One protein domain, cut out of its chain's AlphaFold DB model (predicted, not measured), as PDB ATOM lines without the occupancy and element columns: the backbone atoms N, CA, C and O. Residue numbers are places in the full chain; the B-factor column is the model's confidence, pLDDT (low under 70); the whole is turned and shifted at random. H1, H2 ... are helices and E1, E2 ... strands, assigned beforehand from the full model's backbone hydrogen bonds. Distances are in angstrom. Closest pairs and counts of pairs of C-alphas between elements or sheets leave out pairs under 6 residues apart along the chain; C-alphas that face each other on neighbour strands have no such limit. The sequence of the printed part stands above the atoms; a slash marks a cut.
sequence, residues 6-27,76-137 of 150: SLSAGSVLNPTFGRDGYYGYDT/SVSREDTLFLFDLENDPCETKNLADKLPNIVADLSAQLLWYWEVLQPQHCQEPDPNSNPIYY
ATOM      1  N   SER A   6     -12.977  14.788   9.908       84.06
ATOM      2  CA  SER A   6     -13.699  15.453  10.995       84.06
ATOM      3  C   SER A   6     -13.758  14.511  12.192       84.06
ATOM      4  O   SER A   6     -14.220  13.381  12.048       84.06
ATOM      5  N   LEU A   7     -13.275  14.956  13.357       78.94
ATOM      6  CA  LEU A   7     -13.485  14.266  14.631       78.94
ATOM      7  C   LEU A   7     -14.467  15.086  15.466       78.94
ATOM      8  O   LEU A   7     -14.137  16.186  15.910       78.94
ATOM      9  N   SER A   8     -15.643  14.527  15.729       76.88
ATOM     10  CA  SER A   8     -16.574  15.070  16.710       76.88
ATOM     11  C   SER A   8     -16.481  14.263  18.000       76.88
ATOM     12  O   SER A   8     -16.740  13.057  18.010       76.88
ATOM     13  N   ALA A   9     -16.113  14.936  19.087       67.50
ATOM     14  CA  ALA A   9     -16.131  14.371  20.426       67.50
ATOM     15  C   ALA A   9     -17.399  14.819  21.150       67.50
ATOM     16  O   ALA A   9     -17.620  16.012  21.367       67.50
ATOM     17  N   GLY A  10     -18.231  13.856  21.528       54.56
ATOM     18  CA  GLY A  10     -19.361  14.099  22.400       54.56
ATOM     19  C   GLY A  10     -18.890  14.505  23.793       54.56
ATOM     20  O   GLY A  10     -18.097  13.800  24.408       54.56
ATOM     21  N   SER A  11     -19.326  15.669  24.280       48.34
ATOM     22  CA  SER A  11     -18.815  16.244  25.531       48.34
ATOM     23  C   SER A  11     -19.066  15.343  26.748       48.34
ATOM     24  O   SER A  11     -20.175  14.858  26.968       48.34
ATOM     25  N   VAL A  12     -18.022  15.193  27.570       42.09
ATOM     26  CA  VAL A  12     -17.990  14.476  28.862       42.09
ATOM     27  C   VAL A  12     -18.125  15.454  30.047       42.09
ATOM     28  O   VAL A  12     -18.114  15.046  31.204       42.09
ATOM     29  N   LEU A  13     -18.290  16.761  29.798       42.88
ATOM     30  CA  LEU A  13     -18.397  17.758  30.876       42.88
ATOM     31  C   LEU A  13     -19.807  17.878  31.475       42.88
ATOM     32  O   LEU A  13     -19.971  18.537  32.499       42.88
ATOM     33  N   ASN A  14     -20.810  17.220  30.888       36.97
ATOM     34  CA  ASN A  14     -22.091  16.927  31.529       36.97
ATOM     35  C   ASN A  14     -22.843  15.840  30.740       36.97
ATOM     36  O   ASN A  14     -22.786  15.847  29.512       36.97
ATOM     37  N   PRO A  15     -23.608  14.946  31.395       35.91
ATOM     38  CA  PRO A  15     -24.343  13.838  30.764       35.91
ATOM     39  C   PRO A  15     -25.552  14.290  29.919       35.91
ATOM     40  O   PRO A  15     -26.508  13.543  29.727       35.91
ATOM     41  N   THR A  16     -25.557  15.528  29.434       39.44
ATOM     42  CA  THR A  16     -26.650  16.100  28.656       39.44
ATOM     43  C   THR A  16     -26.093  16.759  27.409       39.44
ATOM     44  O   THR A  16     -25.833  17.961  27.396       39.44
ATOM     45  N   PHE A  17     -25.966  15.967  26.345       41.91
ATOM     46  CA  PHE A  17     -26.005  16.499  24.986       41.91
ATOM     47  C   PHE A  17     -27.262  17.370  24.845       41.91
ATOM     48  O   PHE A  17     -28.368  16.908  25.135       41.91
ATOM     49  N   GLY A  18     -27.102  18.634  24.451       43.00
ATOM     50  CA  GLY A  18     -28.229  19.521  24.148       43.00
ATOM     51  C   GLY A  18     -28.868  20.246  25.338       43.00
ATOM     52  O   GLY A  18     -30.010  20.686  25.220       43.00
ATOM     53  N   ARG A  19     -28.170  20.405  26.475       40.25
ATOM     54  CA  ARG A  19     -28.600  21.324  27.559       40.25
ATOM     55  C   ARG A  19     -27.603  22.421  27.933       40.25
ATOM     56  O   ARG A  19     -27.892  23.196  28.837       40.25
ATOM     57  N   ASP A  20     -26.490  22.547  27.222       45.66
ATOM     58  CA  ASP A  20     -25.664  23.762  27.236       45.66
ATOM     59  C   ASP A  20     -26.209  24.861  26.308       45.66
ATOM     60  O   ASP A  20     -25.633  25.940  26.235       45.66
ATOM     61  N   GLY A  21     -27.359  24.614  25.666       45.56
ATOM     62  CA  GLY A  21     -28.038  25.591  24.829       45.56
ATOM     63  C   GLY A  21     -27.214  25.872  23.586       45.56
ATOM     64  O   GLY A  21     -26.558  26.900  23.493       45.56
ATOM     65  N   TYR A  22     -27.252  24.961  22.611       48.50
ATOM     66  CA  TYR A  22     -26.797  25.279  21.262       48.50
ATOM     67  C   TYR A  22     -27.500  26.569  20.809       48.50
ATOM     68  O   TYR A  22     -28.692  26.563  20.510       48.50
ATOM     69  N   TYR A  23     -26.773  27.689  20.818       50.06
ATOM     70  CA  TYR A  23     -27.301  29.019  20.482       50.06
ATOM     71  C   TYR A  23     -27.516  29.204  18.973       50.06
ATOM     72  O   TYR A  23     -27.976  30.256  18.528       50.06
ATOM     73  N   GLY A  24     -27.168  28.200  18.167       49.56
ATOM     74  CA  GLY A  24     -27.477  28.187  16.750       49.56
ATOM     75  C   GLY A  24     -28.947  27.853  16.533       49.56
ATOM     76  O   GLY A  24     -29.459  26.855  17.032       49.56
ATOM     77  N   TYR A  25     -29.636  28.657  15.734       45.75
ATOM     78  CA  TYR A  25     -30.869  28.183  15.127       45.75
ATOM     79  C   TYR A  25     -30.519  27.128  14.080       45.75
ATOM     80  O   TYR A  25     -29.599  27.318  13.282       45.75
ATOM     81  N   ASP A  26     -31.270  26.029  14.061       52.44
ATOM     82  CA  ASP A  26     -31.272  25.158  12.897       52.44
ATOM     83  C   ASP A  26     -31.779  25.975  11.702       52.44
ATOM     84  O   ASP A  26     -32.950  26.335  11.604       52.44
ATOM     85  N   THR A  27     -30.872  26.332  10.797       48.94
ATOM     86  CA  THR A  27     -31.229  27.049   9.566       48.94
ATOM     87  C   THR A  27     -31.945  26.154   8.549       48.94
ATOM     88  O   THR A  27     -32.382  26.658   7.513       48.94
ATOM     89  N   SER A  76     -27.706   4.073  11.042       55.78
ATOM     90  CA  SER A  76     -27.749   5.071  12.106       55.78
ATOM     91  C   SER A  76     -26.476   4.953  12.925       55.78
ATOM     92  O   SER A  76     -26.247   3.912  13.545       55.78
ATOM     93  N   VAL A  77     -25.672   6.013  12.939       59.66
ATOM     94  CA  VAL A  77     -24.523   6.088  13.830       59.66
ATOM     95  C   VAL A  77     -25.019   5.855  15.265       59.66
ATOM     96  O   VAL A  77     -26.024   6.442  15.682       59.66
ATOM     97  N   SER A  78     -24.385   4.918  15.972       61.94
ATOM     98  CA  SER A  78     -24.785   4.499  17.318       61.94
ATOM     99  C   SER A  78     -24.791   5.711  18.250       61.94
ATOM    100  O   SER A  78     -23.837   6.483  18.293       61.94
ATOM    101  N   ARG A  79     -25.886   5.902  18.997       62.94
ATOM    102  CA  ARG A  79     -26.009   7.008  19.969       62.94
ATOM    103  C   ARG A  79     -25.165   6.778  21.222       62.94
ATOM    104  O   ARG A  79     -25.072   7.659  22.072       62.94
ATOM    105  N   GLU A  80     -24.614   5.580  21.348       66.88
ATOM    106  CA  GLU A  80     -23.806   5.116  22.460       66.88
ATOM    107  C   GLU A  80     -22.320   5.483  22.284       66.88
ATOM    108  O   GLU A  80     -21.579   5.512  23.268       66.88
ATOM    109  N   ASP A  81     -21.896   5.811  21.060       68.81
ATOM    110  CA  ASP A  81     -20.540   6.261  20.757       68.81
ATOM    111  C   ASP A  81     -20.289   7.675  21.312       68.81
ATOM    112  O   ASP A  81     -21.124   8.576  21.228       68.81
ATOM    113  N   THR A  82     -19.091   7.889  21.862       74.75
ATOM    114  CA  THR A  82     -18.653   9.199  22.389       74.75
ATOM    115  C   THR A  82     -17.693   9.930  21.452       74.75
ATOM    116  O   THR A  82     -17.470  11.131  21.609       74.75
ATOM    117  N   LEU A  83     -17.139   9.229  20.461       82.06
ATOM    118  CA  LEU A  83     -16.219   9.762  19.462       82.06
ATOM    119  C   LEU A  83     -16.675   9.321  18.074       82.06
ATOM    120  O   LEU A  83     -16.857   8.128  17.824       82.06
ATOM    121  N   PHE A  84     -16.789  10.283  17.161       87.12
ATOM    122  CA  PHE A  84     -17.087  10.010  15.764       87.12
ATOM    123  C   PHE A  84     -16.021  10.600  14.864       87.12
ATOM    124  O   PHE A  84     -15.707  11.784  14.967       87.12
ATOM    125  N   LEU A  85     -15.480   9.765  13.985       91.12
ATOM    126  CA  LEU A  85     -14.520  10.169  12.969       91.12
ATOM    127  C   LEU A  85     -15.133   9.947  11.588       91.12
ATOM    128  O   LEU A  85     -15.480   8.814  11.259       91.12
ATOM    129  N   PHE A  86     -15.198  10.994  10.772       92.00
ATOM    130  CA  PHE A  86     -15.726  10.938   9.409       92.00
ATOM    131  C   PHE A  86     -14.668  11.369   8.394       92.00
ATOM    132  O   PHE A  86     -13.887  12.290   8.642       92.00
ATOM    133  N   ASP A  87     -14.652  10.700   7.244       92.69
ATOM    134  CA  ASP A  87     -13.851  11.082   6.079       92.69
ATOM    135  C   ASP A  87     -14.705  11.981   5.182       92.69
ATOM    136  O   ASP A  87     -15.541  11.486   4.432       92.69
ATOM    137  N   LEU A  88     -14.513  13.297   5.256       89.88
ATOM    138  CA  LEU A  88     -15.370  14.256   4.553       89.88
ATOM    139  C   LEU A  88     -15.153  14.259   3.033       89.88
ATOM    140  O   LEU A  88     -16.004  14.767   2.301       89.88
ATOM    141  N   GLU A  89     -14.035  13.714   2.540       89.62
ATOM    142  CA  GLU A  89     -13.805  13.602   1.096       89.62
ATOM    143  C   GLU A  89     -14.677  12.502   0.482       89.62
ATOM    144  O   GLU A  89     -15.197  12.667  -0.625       89.62
ATOM    145  N   ASN A  90     -14.843  11.389   1.204       89.81
ATOM    146  CA  ASN A  90     -15.559  10.204   0.724       89.81
ATOM    147  C   ASN A  90     -16.980  10.058   1.305       89.81
ATOM    148  O   ASN A  90     -17.825   9.415   0.683       89.81
ATOM    149  N   ASP A  91     -17.248  10.651   2.467       88.25
ATOM    150  CA  ASP A  91     -18.518  10.626   3.204       88.25
ATOM    151  C   ASP A  91     -18.863  12.033   3.736       88.25
ATOM    152  O   ASP A  91     -18.837  12.291   4.941       88.25
ATOM    153  N   PRO A  92     -19.211  12.980   2.842       87.69
ATOM    154  CA  PRO A  92     -19.567  14.347   3.229       87.69
ATOM    155  C   PRO A  92     -20.881  14.442   4.021       87.69
ATOM    156  O   PRO A  92     -21.229  15.519   4.495       87.69
ATOM    157  N   CYS A  93     -21.633  13.343   4.115       85.62
ATOM    158  CA  CYS A  93     -22.895  13.254   4.843       85.62
ATOM    159  C   CYS A  93     -22.742  12.626   6.233       85.62
ATOM    160  O   CYS A  93     -23.759  12.394   6.884       85.62
ATOM    161  N   GLU A  94     -21.506  12.342   6.663       87.81
ATOM    162  CA  GLU A  94     -21.181  11.865   8.014       87.81
ATOM    163  C   GLU A  94     -22.012  10.632   8.417       87.81
ATOM    164  O   GLU A  94     -22.559  10.525   9.514       87.81
ATOM    165  N   THR A  95     -22.142   9.684   7.489       84.50
ATOM    166  CA  THR A  95     -22.986   8.494   7.658       84.50
ATOM    167  C   THR A  95     -22.250   7.322   8.294       84.50
ATOM    168  O   THR A  95     -22.888   6.410   8.821       84.50
ATOM    169  N   LYS A  96     -20.912   7.319   8.263       86.88
ATOM    170  CA  LYS A  96     -20.098   6.183   8.701       86.88
ATOM    171  C   LYS A  96     -19.016   6.595   9.691       86.88
ATOM    172  O   LYS A  96     -17.987   7.141   9.307       86.88
ATOM    173  N   ASN A  97     -19.193   6.201  10.952       88.69
ATOM    174  CA  ASN A  97     -18.160   6.369  11.972       88.69
ATOM    175  C   ASN A  97     -16.935   5.470  11.686       88.69
ATOM    176  O   ASN A  97     -17.050   4.253  11.496       88.69
ATOM    177  N   LEU A  98     -15.749   6.076  11.657       91.69
ATOM    178  CA  LEU A  98     -14.451   5.433  11.446       91.69
ATOM    179  C   LEU A  98     -13.568   5.425  12.702       91.69
ATOM    180  O   LEU A  98     -12.425   4.976  12.607       91.69
ATOM    181  N   ALA A  99     -14.061   5.892  13.854       89.75
ATOM    182  CA  ALA A  99     -13.247   6.094  15.056       89.75
ATOM    183  C   ALA A  99     -12.495   4.819  15.484       89.75
ATOM    184  O   ALA A  99     -11.273   4.842  15.626       89.75
ATOM    185  N   ASP A 100     -13.192   3.682  15.551       90.00
ATOM    186  CA  ASP A 100     -12.591   2.387  15.908       90.00
ATOM    187  C   ASP A 100     -11.617   1.851  14.850       90.00
ATOM    188  O   ASP A 100     -10.730   1.046  15.142       90.00
ATOM    189  N   LYS A 101     -11.785   2.272  13.591       93.12
ATOM    190  CA  LYS A 101     -10.990   1.782  12.455       93.12
ATOM    191  C   LYS A 101      -9.688   2.553  12.282       93.12
ATOM    192  O   LYS A 101      -8.756   2.017  11.689       93.12
ATOM    193  N   LEU A 102      -9.631   3.794  12.766       94.44
ATOM    194  CA  LEU A 102      -8.508   4.712  12.573       94.44
ATOM    195  C   LEU A 102      -8.076   5.356  13.909       94.44
ATOM    196  O   LEU A 102      -8.064   6.585  14.029       94.44
ATOM    197  N   PRO A 103      -7.684   4.553  14.920       93.38
ATOM    198  CA  PRO A 103      -7.405   5.045  16.273       93.38
ATOM    199  C   PRO A 103      -6.221   6.020  16.340       93.38
ATOM    200  O   PRO A 103      -6.172   6.876  17.219       93.38
ATOM    201  N   ASN A 104      -5.273   5.927  15.404       95.44
ATOM    202  CA  ASN A 104      -4.161   6.871  15.294       95.44
ATOM    203  C   ASN A 104      -4.639   8.275  14.890       95.44
ATOM    204  O   ASN A 104      -4.201   9.255  15.480       95.44
ATOM    205  N   ILE A 105      -5.576   8.374  13.941       94.19
ATOM    206  CA  ILE A 105      -6.142   9.663  13.514       94.19
ATOM    207  C   ILE A 105      -6.994  10.257  14.637       94.19
ATOM    208  O   ILE A 105      -6.918  11.458  14.892       94.19
ATOM    209  N   VAL A 106      -7.761   9.417  15.342       92.19
ATOM    210  CA  VAL A 106      -8.499   9.844  16.538       92.19
ATOM    211  C   VAL A 106      -7.541  10.443  17.567       92.19
ATOM    212  O   VAL A 106      -7.780  11.553  18.020       92.19
ATOM    213  N   ALA A 107      -6.432   9.767  17.887       91.94
ATOM    214  CA  ALA A 107      -5.457  10.269  18.855       91.94
ATOM    215  C   ALA A 107      -4.854  11.627  18.445       91.94
ATOM    216  O   ALA A 107      -4.798  12.542  19.269       91.94
ATOM    217  N   ASP A 108      -4.462  11.780  17.177       94.12
ATOM    218  CA  ASP A 108      -3.875  13.022  16.660       94.12
ATOM    219  C   ASP A 108      -4.866  14.196  16.707       94.12
ATOM    220  O   ASP A 108      -4.512  15.311  17.104       94.12
ATOM    221  N   LEU A 109      -6.123  13.959  16.320       91.62
ATOM    222  CA  LEU A 109      -7.172  14.979  16.349       91.62
ATOM    223  C   LEU A 109      -7.628  15.285  17.784       91.62
ATOM    224  O   LEU A 109      -7.846  16.448  18.120       91.62
ATOM    225  N   SER A 110      -7.696  14.284  18.664       89.69
ATOM    226  CA  SER A 110      -7.970  14.477  20.091       89.69
ATOM    227  C   SER A 110      -6.893  15.317  20.775       89.69
ATOM    228  O   SER A 110      -7.228  16.203  21.559       89.69
ATOM    229  N   ALA A 111      -5.613  15.097  20.462       90.00
ATOM    230  CA  ALA A 111      -4.525  15.915  20.996       90.00
ATOM    231  C   ALA A 111      -4.653  17.388  20.569       90.00
ATOM    232  O   ALA A 111      -4.454  18.290  21.383       90.00
ATOM    233  N   GLN A 112      -5.052  17.640  19.317       90.12
ATOM    234  CA  GLN A 112      -5.327  18.996  18.837       90.12
ATOM    235  C   GLN A 112      -6.527  19.627  19.553       90.12
ATOM    236  O   GLN A 112      -6.442  20.779  19.974       90.12
ATOM    237  N   LEU A 113      -7.624  18.881  19.733       86.38
ATOM    238  CA  LEU A 113      -8.794  19.356  20.478       86.38
ATOM    239  C   LEU A 113      -8.429  19.752  21.914       86.38
ATOM    240  O   LEU A 113      -8.810  20.834  22.354       86.38
ATOM    241  N   LEU A 114      -7.652  18.920  22.613       86.50
ATOM    242  CA  LEU A 114      -7.185  19.210  23.973       86.50
ATOM    243  C   LEU A 114      -6.346  20.490  24.029       86.50
ATOM    244  O   LEU A 114      -6.578  21.329  24.895       86.50
ATOM    245  N   TRP A 115      -5.436  20.684  23.074       88.44
ATOM    246  CA  TRP A 115      -4.646  21.912  22.997       88.44
ATOM    247  C   TRP A 115      -5.524  23.162  22.818       88.44
ATOM    248  O   TRP A 115      -5.314  24.170  23.492       88.44
ATOM    249  N   TYR A 116      -6.555  23.100  21.966       84.44
ATOM    250  CA  TYR A 116      -7.512  24.205  21.832       84.44
ATOM    251  C   TYR A 116      -8.323  24.437  23.112       84.44
ATOM    252  O   TYR A 116      -8.617  25.586  23.440       84.44
ATOM    253  N   TRP A 117      -8.677  23.375  23.840       82.75
ATOM    254  CA  TRP A 117      -9.416  23.483  25.101       82.75
ATOM    255  C   TRP A 117      -8.610  24.196  26.188       82.75
ATOM    256  O   TRP A 117      -9.184  24.981  26.938       82.75
ATOM    257  N   GLU A 118      -7.294  23.986  26.249       83.94
ATOM    258  CA  GLU A 118      -6.414  24.639  27.234       83.94
ATOM    259  C   GLU A 118      -6.372  26.165  27.092       83.94
ATOM    260  O   GLU A 118      -6.167  26.879  28.075       83.94
ATOM    261  N   VAL A 119      -6.582  26.678  25.878       85.06
ATOM    262  CA  VAL A 119      -6.561  28.119  25.584       85.06
ATOM    263  C   VAL A 119      -7.959  28.724  25.436       85.06
ATOM    264  O   VAL A 119      -8.088  29.938  25.250       85.06
ATOM    265  N   LEU A 120      -9.011  27.904  25.514       82.56
ATOM    266  CA  LEU A 120     -10.383  28.346  25.306       82.56
ATOM    267  C   LEU A 120     -10.840  29.233  26.468       82.56
ATOM    268  O   LEU A 120     -10.795  28.848  27.635       82.56
ATOM    269  N   GLN A 121     -11.325  30.430  26.147       80.00
ATOM    270  CA  GLN A 121     -12.022  31.259  27.124       80.00
ATOM    271  C   GLN A 121     -13.470  30.770  27.265       80.00
ATOM    272  O   GLN A 121     -14.097  30.470  26.244       80.00
ATOM    273  N   PRO A 122     -14.023  30.696  28.491       74.19
ATOM    274  CA  PRO A 122     -15.420  30.335  28.687       74.19
ATOM    275  C   PRO A 122     -16.338  31.227  27.851       74.19
ATOM    276  O   PRO A 122     -16.182  32.450  27.835       74.19
ATOM    277  N   GLN A 123     -17.306  30.616  27.167       66.88
ATOM    278  CA  GLN A 123     -18.321  31.380  26.454       66.88
ATOM    279  C   GLN A 123     -19.117  32.220  27.450       66.88
ATOM    280  O   GLN A 123     -19.500  31.752  28.527       66.88
ATOM    281  N   HIS A 124     -19.371  33.473  27.091       64.12
ATOM    282  CA  HIS A 124     -20.177  34.346  27.920       64.12
ATOM    283  C   HIS A 124     -21.662  34.005  27.753       64.12
ATOM    284  O   HIS A 124     -22.340  34.553  26.892       64.12
ATOM    285  N   CYS A 125     -22.168  33.090  28.581       65.69
ATOM    286  CA  CYS A 125     -23.599  32.790  28.676       65.69
ATOM    287  C   CYS A 125     -24.303  33.839  29.548       65.69
ATOM    288  O   CYS A 125     -24.692  33.549  30.680       65.69
ATOM    289  N   GLN A 126     -24.409  35.077  29.065       69.25
ATOM    290  CA  GLN A 126     -25.316  36.055  29.667       69.25
ATOM    291  C   GLN A 126     -26.681  35.989  28.993       69.25
ATOM    292  O   GLN A 126     -26.774  35.954  27.768       69.25
ATOM    293  N   GLU A 127     -27.731  35.998  29.815       78.44
ATOM    294  CA  GLU A 127     -29.088  36.251  29.342       78.44
ATOM    295  C   GLU A 127     -29.104  37.578  28.563       78.44
ATOM    296  O   GLU A 127     -28.531  38.564  29.049       78.44
ATOM    297  N   PRO A 128     -29.727  37.631  27.371       79.56
ATOM    298  CA  PRO A 128     -29.856  38.873  26.625       79.56
ATOM    299  C   PRO A 128     -30.489  39.957  27.502       79.56
ATOM    300  O   PRO A 128     -31.509  39.711  28.144       79.56
ATOM    301  N   ASP A 129     -29.916  41.164  27.515       86.19
ATOM    302  CA  ASP A 129     -30.513  42.295  28.232       86.19
ATOM    303  C   ASP A 129     -31.930  42.532  27.680       86.19
ATOM    304  O   ASP A 129     -32.061  42.838  26.489       86.19
ATOM    305  N   PRO A 130     -33.003  42.422  28.486       90.12
ATOM    306  CA  PRO A 130     -34.364  42.627  28.000       90.12
ATOM    307  C   PRO A 130     -34.571  44.000  27.351       90.12
ATOM    308  O   PRO A 130     -35.392  44.129  26.441       90.12
ATOM    309  N   ASN A 131     -33.803  45.016  27.765       90.00
ATOM    310  CA  ASN A 131     -33.861  46.360  27.190       90.00
ATOM    311  C   ASN A 131     -33.221  46.451  25.805       90.00
ATOM    312  O   ASN A 131     -33.397  47.470  25.149       90.00
ATOM    313  N   SER A 132     -32.507  45.421  25.345       89.00
ATOM    314  CA  SER A 132     -31.967  45.338  23.980       89.00
ATOM    315  C   SER A 132     -33.027  45.015  22.926       89.00
ATOM    316  O   SER A 132     -32.743  45.087  21.730       89.00
ATOM    317  N   ASN A 133     -34.249  44.660  23.343       89.81
ATOM    318  CA  ASN A 133     -35.292  44.208  22.431       89.81
ATOM    319  C   ASN A 133     -35.660  45.308  21.406       89.81
ATOM    320  O   ASN A 133     -36.136  46.375  21.809       89.81
ATOM    321  N   PRO A 134     -35.526  45.051  20.086       91.19
ATOM    322  CA  PRO A 134     -35.833  46.019  19.029       91.19
ATOM    323  C   PRO A 134     -37.256  46.579  19.069       91.19
ATOM    324  O   PRO A 134     -37.490  47.657  18.521       91.19
ATOM    325  N   ILE A 135     -38.207  45.896  19.722       90.94
ATOM    326  CA  ILE A 135     -39.576  46.404  19.898       90.94
ATOM    327  C   ILE A 135     -39.603  47.772  20.600       90.94
ATOM    328  O   ILE A 135     -40.490  48.581  20.336       90.94
ATOM    329  N   TYR A 136     -38.604  48.061  21.439       89.75
ATOM    330  CA  TYR A 136     -38.454  49.347  22.121       89.75
ATOM    331  C   TYR A 136     -37.781  50.424  21.248       89.75
ATOM    332  O   TYR A 136     -37.816  51.598  21.604       89.75
ATOM    333  N   TYR A 137     -37.232  50.056  20.083       87.81
ATOM    334  CA  TYR A 137     -36.460  50.936  19.191       87.81
ATOM    335  C   TYR A 137     -36.964  50.881  17.747       87.81
ATOM    336  O   TYR A 137     -36.196  50.701  16.802       87.81
TER     337      TYR A 137
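Overview. This is residues 6 to 27 and 76 to 137 of the 150 residues of an uncharacterized protein of Photinus pyralis (UniProt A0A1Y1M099). There is little regular structure: one helix, H1, packs with residues 103 to 113 on a small antiparallel ribbon of two strands, E1 and E2, while residues 126 to 137 stick out as a long tail. The 84 printed residues run E1, E2, H1; the class is mixed, with only 26 residues in named elements. The whole is only just loose, close to extended, radius of gyration of the C-alphas 17.5 A, spanning 55 by 29 by 26 A.

Along the chain. E1, residues 6 to 9, 9.8 A, begins at C-alpha 6 (-13.699, 15.453, 10.995). E2 is residues 83 to 87, 13.7 A. H1, residues 103 to 119, 24.9 A, ends at C-alpha 119 (-6.561, 28.119, 25.584).

Arrangement. E1 and E2 are antiparallel at 172 degrees; N 6 and O 86, 2.9 A, are within hydrogen-bond range. The closest C-alphas of E1 and H1, Leu 7 and Leu 109, are 6.6 A apart; those of E2 and H1, Leu 85 and Val 106, 7.0 A. In H1, 12 of 13 O i to N i+4 pairs are within range.

Size, cuts and confidence. Residues 28 to 75 are not printed; C-alphas 27 and 76 are 22.4 A apart. The link E2 to H1 is long. Residues 9 to 27, 76 to 81 and 123 to 126 have pLDDT under 70.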